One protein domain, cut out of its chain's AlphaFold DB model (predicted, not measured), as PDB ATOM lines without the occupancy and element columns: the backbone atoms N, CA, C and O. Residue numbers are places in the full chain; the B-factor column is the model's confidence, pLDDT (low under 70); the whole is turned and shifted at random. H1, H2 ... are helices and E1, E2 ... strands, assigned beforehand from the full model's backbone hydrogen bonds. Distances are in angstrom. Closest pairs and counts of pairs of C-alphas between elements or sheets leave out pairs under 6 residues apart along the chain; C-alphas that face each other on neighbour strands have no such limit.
ATOM      1  N   VAL A  37      14.857  -6.519  19.051       93.19
ATOM      2  CA  VAL A  37      15.516  -7.156  20.193       93.19
ATOM      3  C   VAL A  37      16.467  -8.254  19.718       93.19
ATOM      4  O   VAL A  37      16.469  -8.625  18.541       93.19
ATOM      5  N   GLY A  38      17.321  -8.739  20.619       91.75
ATOM      6  CA  GLY A  38      18.237  -9.847  20.341       91.75
ATOM      7  C   GLY A  38      17.508 -11.108  19.862       91.75
ATOM      8  O   GLY A  38      16.358 -11.365  20.233       91.75
ATOM      9  N   ARG A  39      18.181 -11.907  19.026       92.69
ATOM     10  CA  ARG A  39      17.624 -13.147  18.460       92.69
ATOM     11  C   ARG A  39      17.230 -14.139  19.554       92.69
ATOM     12  O   ARG A  39      16.223 -14.819  19.423       92.69
ATOM     13  N   GLU A  40      17.981 -14.167  20.643       93.62
ATOM     14  CA  GLU A  40      17.763 -15.016  21.806       93.62
ATOM     15  C   GLU A  40      16.358 -14.855  22.412       93.62
ATOM     16  O   GLU A  40      15.746 -15.835  22.822       93.62
ATOM     17  N   TYR A  41      15.780 -13.651  22.387       94.75
ATOM     18  CA  TYR A  41      14.421 -13.419  22.885       94.75
ATOM     19  C   TYR A  41      13.357 -13.948  21.921       94.75
ATOM     20  O   TYR A  41      12.322 -14.457  22.352       94.75
ATOM     21  N   HIS A  42      13.624 -13.865  20.614       94.44
ATOM     22  CA  HIS A  42      12.778 -14.489  19.599       94.44
ATOM     23  C   HIS A  42      12.845 -16.012  19.679       94.44
ATOM     24  O   HIS A  42      11.812 -16.657  19.524       94.44
ATOM     25  N   ASP A  43      14.019 -16.587  19.930       94.25
ATOM     26  CA  ASP A  43      14.184 -18.034  20.071       94.25
ATOM     27  C   ASP A  43      13.362 -18.551  21.268       94.25
ATOM     28  O   ASP A  43      12.608 -19.511  21.118       94.25
ATOM     29  N   VAL A  44      13.385 -17.846  22.410       94.62
ATOM     30  CA  VAL A  44      12.528 -18.158  23.572       94.62
ATOM     31  C   VAL A  44      11.040 -18.025  23.226       94.62
ATOM     32  O   VAL A  44      10.251 -18.915  23.542       94.62
ATOM     33  N   ALA A  45      10.632 -16.934  22.565       94.50
ATOM     34  CA  ALA A  45       9.233 -16.723  22.181       94.50
ATOM     35  C   ALA A  45       8.714 -17.828  21.243       94.50
ATOM     36  O   ALA A  45       7.608 -18.335  21.437       94.50
ATOM     37  N   ASN A  46       9.523 -18.218  20.253       94.06
ATOM     38  CA  ASN A  46       9.197 -19.283  19.308       94.06
ATOM     39  C   ASN A  46       9.154 -20.651  19.988       94.06
ATOM     40  O   ASN A  46       8.196 -21.390  19.774       94.06
ATOM     41  N   GLY A  47      10.140 -20.968  20.833       93.25
ATOM     42  CA  GLY A  47      10.166 -22.215  21.597       93.25
ATOM     43  C   GLY A  47       8.906 -22.373  22.447       93.25
ATOM     44  O   GLY A  47       8.180 -23.355  22.321       93.25
ATOM     45  N   LEU A  48       8.540 -21.332  23.199       92.50
ATOM     46  CA  LEU A  48       7.310 -21.331  23.996       92.50
ATOM     47  C   LEU A  48       6.034 -21.453  23.149       92.50
ATOM     48  O   LEU A  48       5.049 -22.027  23.612       92.50
ATOM     49  N   PHE A  49       6.025 -20.908  21.930       91.44
ATOM     50  CA  PHE A  49       4.873 -20.982  21.031       91.44
ATOM     51  C   PHE A  49       4.697 -22.371  20.399       91.44
ATOM     52  O   PHE A  49       3.573 -22.872  20.345       91.44
ATOM     53  N   TYR A  50       5.778 -22.975  19.901       90.12
ATOM     54  CA  TYR A  50       5.732 -24.223  19.133       90.12
ATOM     55  C   TYR A  50       5.913 -25.478  19.989       90.12
ATOM     56  O   TYR A  50       5.256 -26.487  19.739       90.12
ATOM     57  N   GLU A  51       6.796 -25.420  20.983       91.75
ATOM     58  CA  GLU A  51       7.201 -26.567  21.804       91.75
ATOM     59  C   GLU A  51       6.505 -26.561  23.174       91.75
ATOM     60  O   GLU A  51       6.355 -27.605  23.811       91.75
ATOM     61  N   GLY A  52       6.011 -25.399  23.614       88.69
ATOM     62  CA  GLY A  52       5.491 -25.209  24.965       88.69
ATOM     63  C   GLY A  52       6.627 -25.124  25.987       88.69
ATOM     64  O   GLY A  52       7.718 -24.680  25.664       88.69
ATOM     65  N   GLY A  53       6.373 -25.520  27.236       90.19
ATOM     66  CA  GLY A  53       7.388 -25.517  28.299       90.19
ATOM     67  C   GLY A  53       7.444 -24.229  29.126       90.19
ATOM     68  O   GLY A  53       6.462 -23.490  29.243       90.19
ATOM     69  N   THR A  54       8.587 -24.002  29.770       91.38
ATOM     70  CA  THR A  54       8.841 -22.913  30.721       91.38
ATOM     71  C   THR A  54       9.988 -22.015  30.257       91.38
ATOM     72  O   THR A  54      10.801 -22.413  29.433       91.38
ATOM     73  N   LEU A  55      10.096 -20.799  30.810       91.25
ATOM     74  CA  LEU A  55      11.212 -19.888  30.501       91.25
ATOM     75  C   LEU A  55      12.584 -20.554  30.706       91.25
ATOM     76  O   LEU A  55      13.478 -20.391  29.877       91.25
ATOM     77  N   SER A  56      12.724 -21.329  31.784       90.94
ATOM     78  CA  SER A  56      13.972 -22.001  32.143       90.94
ATOM     79  C   SER A  56      14.400 -23.051  31.118       90.94
ATOM     80  O   SER A  56      15.601 -23.223  30.918       90.94
ATOM     81  N   ASP A  57      13.447 -23.709  30.447       90.88
ATOM     82  CA  ASP A  57      13.735 -24.689  29.388       90.88
ATOM     83  C   ASP A  57      14.429 -24.029  28.184       90.88
ATOM     84  O   ASP A  57      15.203 -24.674  27.484       90.88
ATOM     85  N   PHE A  58      14.225 -22.719  28.003       91.62
ATOM     86  CA  PHE A  58      14.842 -21.908  26.950       91.62
ATOM     87  C   PHE A  58      15.923 -20.950  27.480       91.62
ATOM     88  O   PHE A  58      16.247 -19.955  26.835       91.62
ATOM     89  N   GLY A  59      16.476 -21.204  28.672       90.88
ATOM     90  CA  GLY A  59      17.570 -20.396  29.228       90.88
ATOM     91  C   GLY A  59      17.176 -18.971  29.644       90.88
ATOM     92  O   GLY A  59      18.051 -18.121  29.833       90.88
ATOM     93  N   ALA A  60      15.878 -18.704  29.802       93.62
ATOM     94  CA  ALA A  60      15.346 -17.424  30.244       93.62
ATOM     95  C   ALA A  60      14.941 -17.470  31.722       93.62
ATOM     96  O   ALA A  60      14.359 -18.440  32.204       93.62
ATOM     97  N   ILE A  61      15.214 -16.389  32.451       94.25
ATOM     98  CA  ILE A  61      14.814 -16.231  33.852       94.25
ATOM     99  C   ILE A  61      14.168 -14.859  34.017       94.25
ATOM    100  O   ILE A  61      14.674 -13.863  33.506       94.25
ATOM    101  N   LEU A  62      13.049 -14.808  34.741       93.31
ATOM    102  CA  LEU A  62      12.347 -13.561  35.023       93.31
ATOM    103  C   LEU A  62      13.203 -12.639  35.909       93.31
ATOM    104  O   LEU A  62      13.770 -13.079  36.912       93.31
ATOM    105  N   ASN A  63      13.281 -11.358  35.553       92.12
ATOM    106  CA  ASN A  63      14.056 -10.363  36.286       92.12
ATOM    107  C   ASN A  63      13.472 -10.116  37.693       92.12
ATOM    108  O   ASN A  63      12.249 -10.164  37.878       92.12
ATOM    109  N   PRO A  64      14.314  -9.800  38.699       88.75
ATOM    110  CA  PRO A  64      13.838  -9.463  40.036       88.75
ATOM    111  C   PRO A  64      12.843  -8.295  40.012       88.75
ATOM    112  O   PRO A  64      13.097  -7.265  39.394       88.75
ATOM    113  N   GLY A  65      11.719  -8.445  40.716       85.94
ATOM    114  CA  GLY A  65      10.687  -7.407  40.822       85.94
ATOM    115  C   GLY A  65       9.625  -7.430  39.718       85.94
ATOM    116  O   GLY A  65       8.629  -6.722  39.847       85.94
ATOM    117  N   VAL A  66       9.773  -8.263  38.684       87.88
ATOM    118  CA  VAL A  66       8.705  -8.482  37.701       87.88
ATOM    119  C   VAL A  66       7.658  -9.429  38.279       87.88
ATOM    120  O   VAL A  66       7.977 -10.498  38.806       87.88
ATOM    121  N   ASP A  67       6.384  -9.056  38.165       88.00
ATOM    122  CA  ASP A  67       5.299  -9.930  38.587       88.00
ATOM    123  C   ASP A  67       5.121 -11.104  37.615       88.00
ATOM    124  O   ASP A  67       4.704 -10.932  36.468       88.00
ATOM    125  N   SER A  68       5.402 -12.313  38.098       87.12
ATOM    126  CA  SER A  68       5.313 -13.542  37.302       87.12
ATOM    127  C   SER A  68       3.902 -13.801  36.758       87.12
ATOM    128  O   SER A  68       3.759 -14.228  35.613       87.12
ATOM    129  N   GLY A  69       2.851 -13.498  37.528       85.38
ATOM    130  CA  GLY A  69       1.469 -13.703  37.092       85.38
ATOM    131  C   GLY A  69       1.095 -12.786  35.932       85.38
ATOM    132  O   GLY A  69       0.577 -13.255  34.919       85.38
ATOM    133  N   LEU A  70       1.422 -11.495  36.052       84.88
ATOM    134  CA  LEU A  70       1.198 -10.516  34.986       84.88
ATOM    135  C   LEU A  70       2.026 -10.840  33.739       84.88
ATOM    136  O   LEU A  70       1.498 -10.786  32.629       84.88
ATOM    137  N   PHE A  71       3.290 -11.235  33.913       90.50
ATOM    138  CA  PHE A  71       4.162 -11.618  32.805       90.50
ATOM    139  C   PHE A  71       3.607 -12.820  32.035       90.50
ATOM    140  O   PHE A  71       3.409 -12.739  30.823       90.50
ATOM    141  N   HIS A  72       3.316 -13.931  32.722       88.62
ATOM    142  CA  HIS A  72       2.815 -15.134  32.055       88.62
ATOM    143  C   HIS A  72       1.422 -14.920  31.457       88.62
ATOM    144  O   HIS A  72       1.133 -15.468  30.393       88.62
ATOM    145  N   GLY A  73       0.580 -14.101  32.096       86.94
ATOM    146  CA  GLY A  73      -0.711 -13.687  31.549       86.94
ATOM    147  C   GLY A  73      -0.560 -12.943  30.222       86.94
ATOM    148  O   GLY A  73      -1.160 -13.347  29.224       86.94
ATOM    149  N   ALA A  74       0.295 -11.919  30.187       88.06
ATOM    150  CA  ALA A  74       0.565 -11.128  28.988       88.06
ATOM    151  C   ALA A  74       1.226 -11.956  27.878       88.06
ATOM    152  O   ALA A  74       0.779 -11.927  26.729       88.06
ATOM    153  N   LEU A  75       2.245 -12.748  28.219       90.50
ATOM    154  CA  LEU A  75       2.948 -13.591  27.256       90.50
ATOM    155  C   LEU A  75       1.995 -14.603  26.623       90.50
ATOM    156  O   LEU A  75       1.914 -14.701  25.401       90.50
ATOM    157  N   LYS A  76       1.204 -15.311  27.437       87.94
ATOM    158  CA  LYS A  76       0.213 -16.261  26.927       87.94
ATOM    159  C   LYS A  76      -0.860 -15.568  26.090       87.94
ATOM    160  O   LYS A  76      -1.270 -16.125  25.077       87.94
ATOM    161  N   ALA A  77      -1.288 -14.363  26.463       87.38
ATOM    162  CA  ALA A  77      -2.239 -13.588  25.676       87.38
ATOM    163  C   ALA A  77      -1.704 -13.243  24.278       87.38
ATOM    164  O   ALA A  77      -2.438 -13.389  23.298       87.38
ATOM    165  N   TYR A  78      -0.437 -12.836  24.168       88.88
ATOM    166  CA  TYR A  78       0.193 -12.625  22.866       88.88
ATOM    167  C   TYR A  78       0.300 -13.940  22.090       88.88
ATOM    168  O   TYR A  78      -0.196 -14.056  20.969       88.88
ATOM    169  N   LEU A  79       0.859 -14.983  22.703       88.62
ATOM    170  CA  LEU A  79       1.081 -16.258  22.025       88.62
ATOM    171  C   LEU A  79      -0.227 -16.912  21.537       88.62
ATOM    172  O   LEU A  79      -0.287 -17.378  20.398       88.62
ATOM    173  N   ALA A  80      -1.303 -16.862  22.324       84.88
ATOM    174  CA  ALA A  80      -2.571 -17.532  22.025       84.88
ATOM    175  C   ALA A  80      -3.462 -16.833  20.981       84.88
ATOM    176  O   ALA A  80      -4.470 -17.409  20.580       84.88
ATOM    177  N   SER A  81      -3.148 -15.608  20.542       82.31
ATOM    178  CA  SER A  81      -4.071 -14.872  19.666       82.31
ATOM    179  C   SER A  81      -4.110 -15.356  18.215       82.31
ATOM    180  O   SER A  81      -3.118 -15.837  17.682       82.31
ATOM    181  N   PHE A  82      -5.237 -15.182  17.529       81.38
ATOM    182  CA  PHE A  82      -5.347 -15.429  16.084       81.38
ATOM    183  C   PHE A  82      -4.966 -14.205  15.232       81.38
ATOM    184  O   PHE A  82      -4.785 -14.328  14.024       81.38
ATOM    185  N   GLU A  83      -4.809 -13.040  15.862       79.81
ATOM    186  CA  GLU A  83      -4.385 -11.774  15.259       79.81
ATOM    187  C   GLU A  83      -3.408 -11.051  16.205       79.81
ATOM    188  O   GLU A  83      -3.512 -11.227  17.421       79.81
ATOM    189  N   PRO A  84      -2.453 -10.230  15.731       85.69
ATOM    190  CA  PRO A  84      -2.062  -9.895  14.357       85.69
ATOM    191  C   PRO A  84      -1.340 -11.052  13.637       85.69
ATOM    192  O   PRO A  84      -1.352 -12.197  14.089       85.69
ATOM    193  N   LYS A  85      -0.698 -10.751  12.496       91.50
ATOM    194  CA  LYS A  85       0.210 -11.678  11.801       91.50
ATOM    195  C   LYS A  85       1.220 -12.289  12.776       91.50
ATOM    196  O   LYS A  85       1.674 -11.625  13.705       91.50
ATOM    197  N   HIS A  86       1.617 -13.528  12.492       89.12
ATOM    198  CA  HIS A  86       2.545 -14.286  13.328       89.12
ATOM    199  C   HIS A  86       3.840 -13.515  13.638       89.12
ATOM    200  O   HIS A  86       4.226 -13.449  14.797       89.12
ATOM    201  N   GLU A  87       4.445 -12.858  12.645       91.56
ATOM    202  CA  GLU A  87       5.655 -12.036  12.828       91.56
ATOM    203  C   GLU A  87       5.459 -10.938  13.881       91.56
ATOM    204  O   GLU A  87       6.206 -10.864  14.848       91.56
ATOM    205  N   HIS A  88       4.388 -10.148  13.766       92.31
ATOM    206  CA  HIS A  88       4.085  -9.070  14.713       92.31
ATOM    207  C   HIS A  88       3.843  -9.614  16.130       92.31
ATOM    208  O   HIS A  88       4.309  -9.044  17.117       92.31
ATOM    209  N   LYS A  89       3.169 -10.759  16.247       90.94
ATOM    210  CA  LYS A  89       2.985 -11.430  17.534       90.94
ATOM    211  C   LYS A  89       4.321 -11.849  18.156       90.94
ATOM    212  O   LYS A  89       4.530 -11.613  19.345       90.94
ATOM    213  N   MET A  90       5.195 -12.477  17.371       94.50
ATOM    214  CA  MET A  90       6.508 -12.916  17.846       94.50
ATOM    215  C   MET A  90       7.384 -11.726  18.230       94.50
ATOM    216  O   MET A  90       8.038 -11.787  19.263       94.50
ATOM    217  N   ASP A  91       7.335 -10.628  17.477       94.81
ATOM    218  CA  ASP A  91       8.061  -9.398  17.802       94.81
ATOM    219  C   ASP A  91       7.591  -8.807  19.141       94.81
ATOM    220  O   ASP A  91       8.406  -8.451  19.991       94.81
ATOM    221  N   ALA A  92       6.276  -8.758  19.379       93.06
ATOM    222  CA  ALA A  92       5.724  -8.257  20.637       93.06
ATOM    223  C   ALA A  92       6.050  -9.172  21.829       93.06
ATOM    224  O   ALA A  92       6.363  -8.688  22.916       93.06
ATOM    225  N   ALA A  93       5.996 -10.493  21.632       94.19
ATOM    226  CA  ALA A  93       6.366 -11.468  22.654       94.19
ATOM    227  C   ALA A  93       7.869 -11.417  22.972       94.19
ATOM    228  O   ALA A  93       8.241 -11.413  24.142       94.19
ATOM    229  N   ALA A  94       8.725 -11.316  21.954       95.31
ATOM    230  CA  ALA A  94      10.168 -11.187  22.126       95.31
ATOM    231  C   ALA A  94      10.527  -9.892  22.864       95.31
ATOM    232  O   ALA A  94      11.345  -9.925  23.783       95.31
ATOM    233  N   TRP A  95       9.868  -8.776  22.541       95.06
ATOM    234  CA  TRP A  95      10.053  -7.525  23.275       95.06
ATOM    235  C   TRP A  95       9.598  -7.628  24.737       95.06
ATOM    236  O   TRP A  95      10.300  -7.185  25.641       95.06
ATOM    237  N   LEU A  96       8.469  -8.291  25.006       94.12
ATOM    238  CA  LEU A  96       8.048  -8.560  26.383       94.12
ATOM    239  C   LEU A  96       9.100  -9.364  27.160       94.12
ATOM    240  O   LEU A  96       9.404  -9.039  28.306       94.12
ATOM    241  N   ILE A  97       9.670 -10.399  26.541       94.75
ATOM    242  CA  ILE A  97      10.712 -11.218  27.169       94.75
ATOM    243  C   ILE A  97      11.989 -10.391  27.373       94.75
ATOM    244  O   ILE A  97      12.609 -10.529  28.421       94.75
ATOM    245  N   SER A  98      12.368  -9.504  26.450       95.06
ATOM    246  CA  SER A  98      13.586  -8.697  26.608       95.06
ATOM    247  C   SER A  98      13.513  -7.693  27.757       95.06
ATOM    248  O   SER A  98      14.523  -7.439  28.406       95.06
ATOM    249  N   GLU A  99      12.335  -7.126  28.025       93.25
ATOM    250  CA  GLU A  99      12.135  -6.197  29.148       93.25
ATOM    251  C   GLU A  99      12.030  -6.938  30.492       93.25
ATOM    252  O   GLU A  99      12.475  -6.453  31.535       93.25
ATOM    253  N   CYS A 100      11.425  -8.129  30.487       92.06
ATOM    254  CA  CYS A 100      11.057  -8.831  31.715       92.06
ATOM    255  C   CYS A 100      12.007  -9.961  32.117       92.06
ATOM    256  O   CYS A 100      11.957 -10.385  33.271       92.06
ATOM    257  N   CYS A 101      12.852 -10.453  31.215       93.88
ATOM    258  CA  CYS A 101      13.699 -11.614  31.453       93.88
ATOM    259  C   CYS A 101      15.165 -11.333  31.131       93.88
ATOM    260  O   CYS A 101      15.510 -10.614  30.196       93.88
ATOM    261  N   THR A 102      16.042 -12.001  31.871       93.81
ATOM    262  CA  THR A 102      17.436 -12.189  31.485       93.81
ATOM    263  C   THR A 102      17.530 -13.520  30.755       93.81
ATOM    264  O   THR A 102      17.187 -14.563  31.315       93.81
ATOM    265  N   VAL A 103      17.984 -13.489  29.504       91.12
ATOM    266  CA  VAL A 103      18.276 -14.698  28.732       91.12
ATOM    267  C   VAL A 103      19.771 -14.935  28.821       91.12
ATOM    268  O   VAL A 103      20.572 -14.118  28.366       91.12
ATOM    269  N   SER A 104      20.159 -16.038  29.455       79.25
ATOM    270  CA  SER A 104      21.538 -16.490  29.360       79.25
ATOM    271  C   SER A 104      21.684 -17.077  27.967       79.25
ATOM    272  O   SER A 104      20.913 -17.967  27.611       79.25
ATOM    273  N   ALA A 105      22.623 -16.570  27.169       59.75
ATOM    274  CA  ALA A 105      22.938 -17.116  25.853       59.75
ATOM    275  C   ALA A 105      23.527 -18.529  26.016       59.75
ATOM    276  O   ALA A 105      24.731 -18.750  25.905       59.75
ATOM    277  N   LEU A 106      22.678 -19.495  26.355       51.09
ATOM    278  CA  LEU A 106      23.014 -20.897  26.357       51.09
ATOM    279  C   LEU A 106      22.965 -21.324  24.897       51.09
ATOM    280  O   LEU A 106      21.909 -21.412  24.285       51.09
ATOM    281  N   THR A 107      24.177 -21.441  24.359       46.47
ATOM    282  CA  THR A 107      24.635 -22.269  23.240       46.47
ATOM    283  C   THR A 107      23.528 -22.964  22.441       46.47
ATOM    284  O   THR A 107      22.750 -23.702  23.044       46.47
ATOM    285  N   PRO A 108      23.501 -22.830  21.096       44.53
ATOM    286  CA  PRO A 108      22.517 -23.512  20.261       44.53
ATOM    287  C   PRO A 108      22.483 -24.989  20.638       44.53
ATOM    288  O   PRO A 108      23.540 -25.626  20.685       44.53
ATOM    289  N   HIS A 109      21.290 -25.513  20.927       41.84
ATOM    290  CA  HIS A 109      21.082 -26.949  21.002       41.84
ATOM    291  C   HIS A 109      21.635 -27.545  19.705       41.84
ATOM    292  O   HIS A 109      21.090 -27.336  18.622       41.84
ATOM    293  N   ALA A 110      22.802 -28.177  19.823       35.81
ATOM    294  CA  ALA A 110      23.406 -28.934  18.753       35.81
ATOM    295  C   ALA A 110      22.416 -30.042  18.387       35.81
ATOM    296  O   ALA A 110      21.993 -30.803  19.260       35.81
ATOM    297  N   LEU A 111      22.020 -30.036  17.113       34.91
ATOM    298  CA  LEU A 111      21.318 -31.123  16.436       34.91
ATOM    299  C   LEU A 111      22.059 -32.454  16.614       34.91
ATOM    300  O   LEU A 111      23.313 -32.432  16.591       34.91
TER     301      LEU A 111
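This is residues 37 to 111 of the 111 residues of an uncharacterized protein of Maritalea mobilis (UniProt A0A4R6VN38). Two long helices, H3 and H4, lie side by side as a helical hairpin, and H1 crosses H4 steeply near the middle of the domain. The short H2 packs on H1, a small two-stranded sheet of E1 and E2 sits by the last residues of H4, and a tail follows E2 to the chain's last residue. The printed part has 75 residues with four named helices and two named strands, in the order H1, H2, E1, H3, H4, E2; the sheet's order is E1 - E2, antiparallel, and the class is mostly helix. The whole is compact, with a radius of gyration of the C-alphas of 11.7 A and spans of 33 by 32 by 22 A.

Start at Val 37 and find C-alpha 39 at (17.624, -13.147, 18.460), where H1 begins; it holds residues 39 to 50 and measures 16.3 A from first to last C-alpha. Next come H2, residues 55 to 58, at 5.5 A, and E1, residues 60 to 62, at 6.8 A. Find C-alpha 68 at (5.313, -13.542, 37.302); from there H3 runs through residues 68 to 80, 17.6 A. H4, residues 86 to 100, is the longest helix at 21.0 A, and E2, residues 101 to 103, measures 6.2 A and ends with C-alpha 103 at (18.276, -14.698, 28.732).

Look first at H1, whose residues 41 to 46 alone touch H4; the closest C-alphas, of Tyr 41 and Ala 94, are 4.9 A apart. Their lines stand at a steep tilt of 63 degrees, opposite ways. With residues 43 to 48 alone H1 touches H2, the closest C-alphas being those of Val 44 and Phe 58 at 5.6 A. H1 and H3 are close but not clearly touching, with the C-alphas of Phe 49 and Leu 79 closest at 6.1 A, and they are only just about perpendicular at 72 degrees. H3 and H4 form a helical hairpin: they touch at Leu 75 and Ala 93, whose C-alphas are closest at 6.1 A, with a shallow tilt of 11 degrees, opposite ways. E1 and E2 are antiparallel neighbours at 157 degrees; look for N 61 and O 102 at 2.9 A and N 102 and O 61 at 2.8 A, both within hydrogen-bond range. The closest C-alphas of E1 and H4 are those of Leu 62 and Cys 100, 5.9 A apart. H2 is apart from H3 and from H4, and H3 is apart from E2, while H2 and E2 are near each other. In H1, H3 and H4 every O i to N i+4 pair is within hydrogen-bond range; H2 is too short for such a pair, and its one O i to N i+3 pair is within range.

The two C-alphas farthest apart are those of Gly 65 and Leu 111, 35.6 A. The printed part has no cut, and the links between its named elements are tight. Read the B-factor column last: the mean pLDDT of the printed part is 86.4, and residues 105 to 111 of the model are under 70.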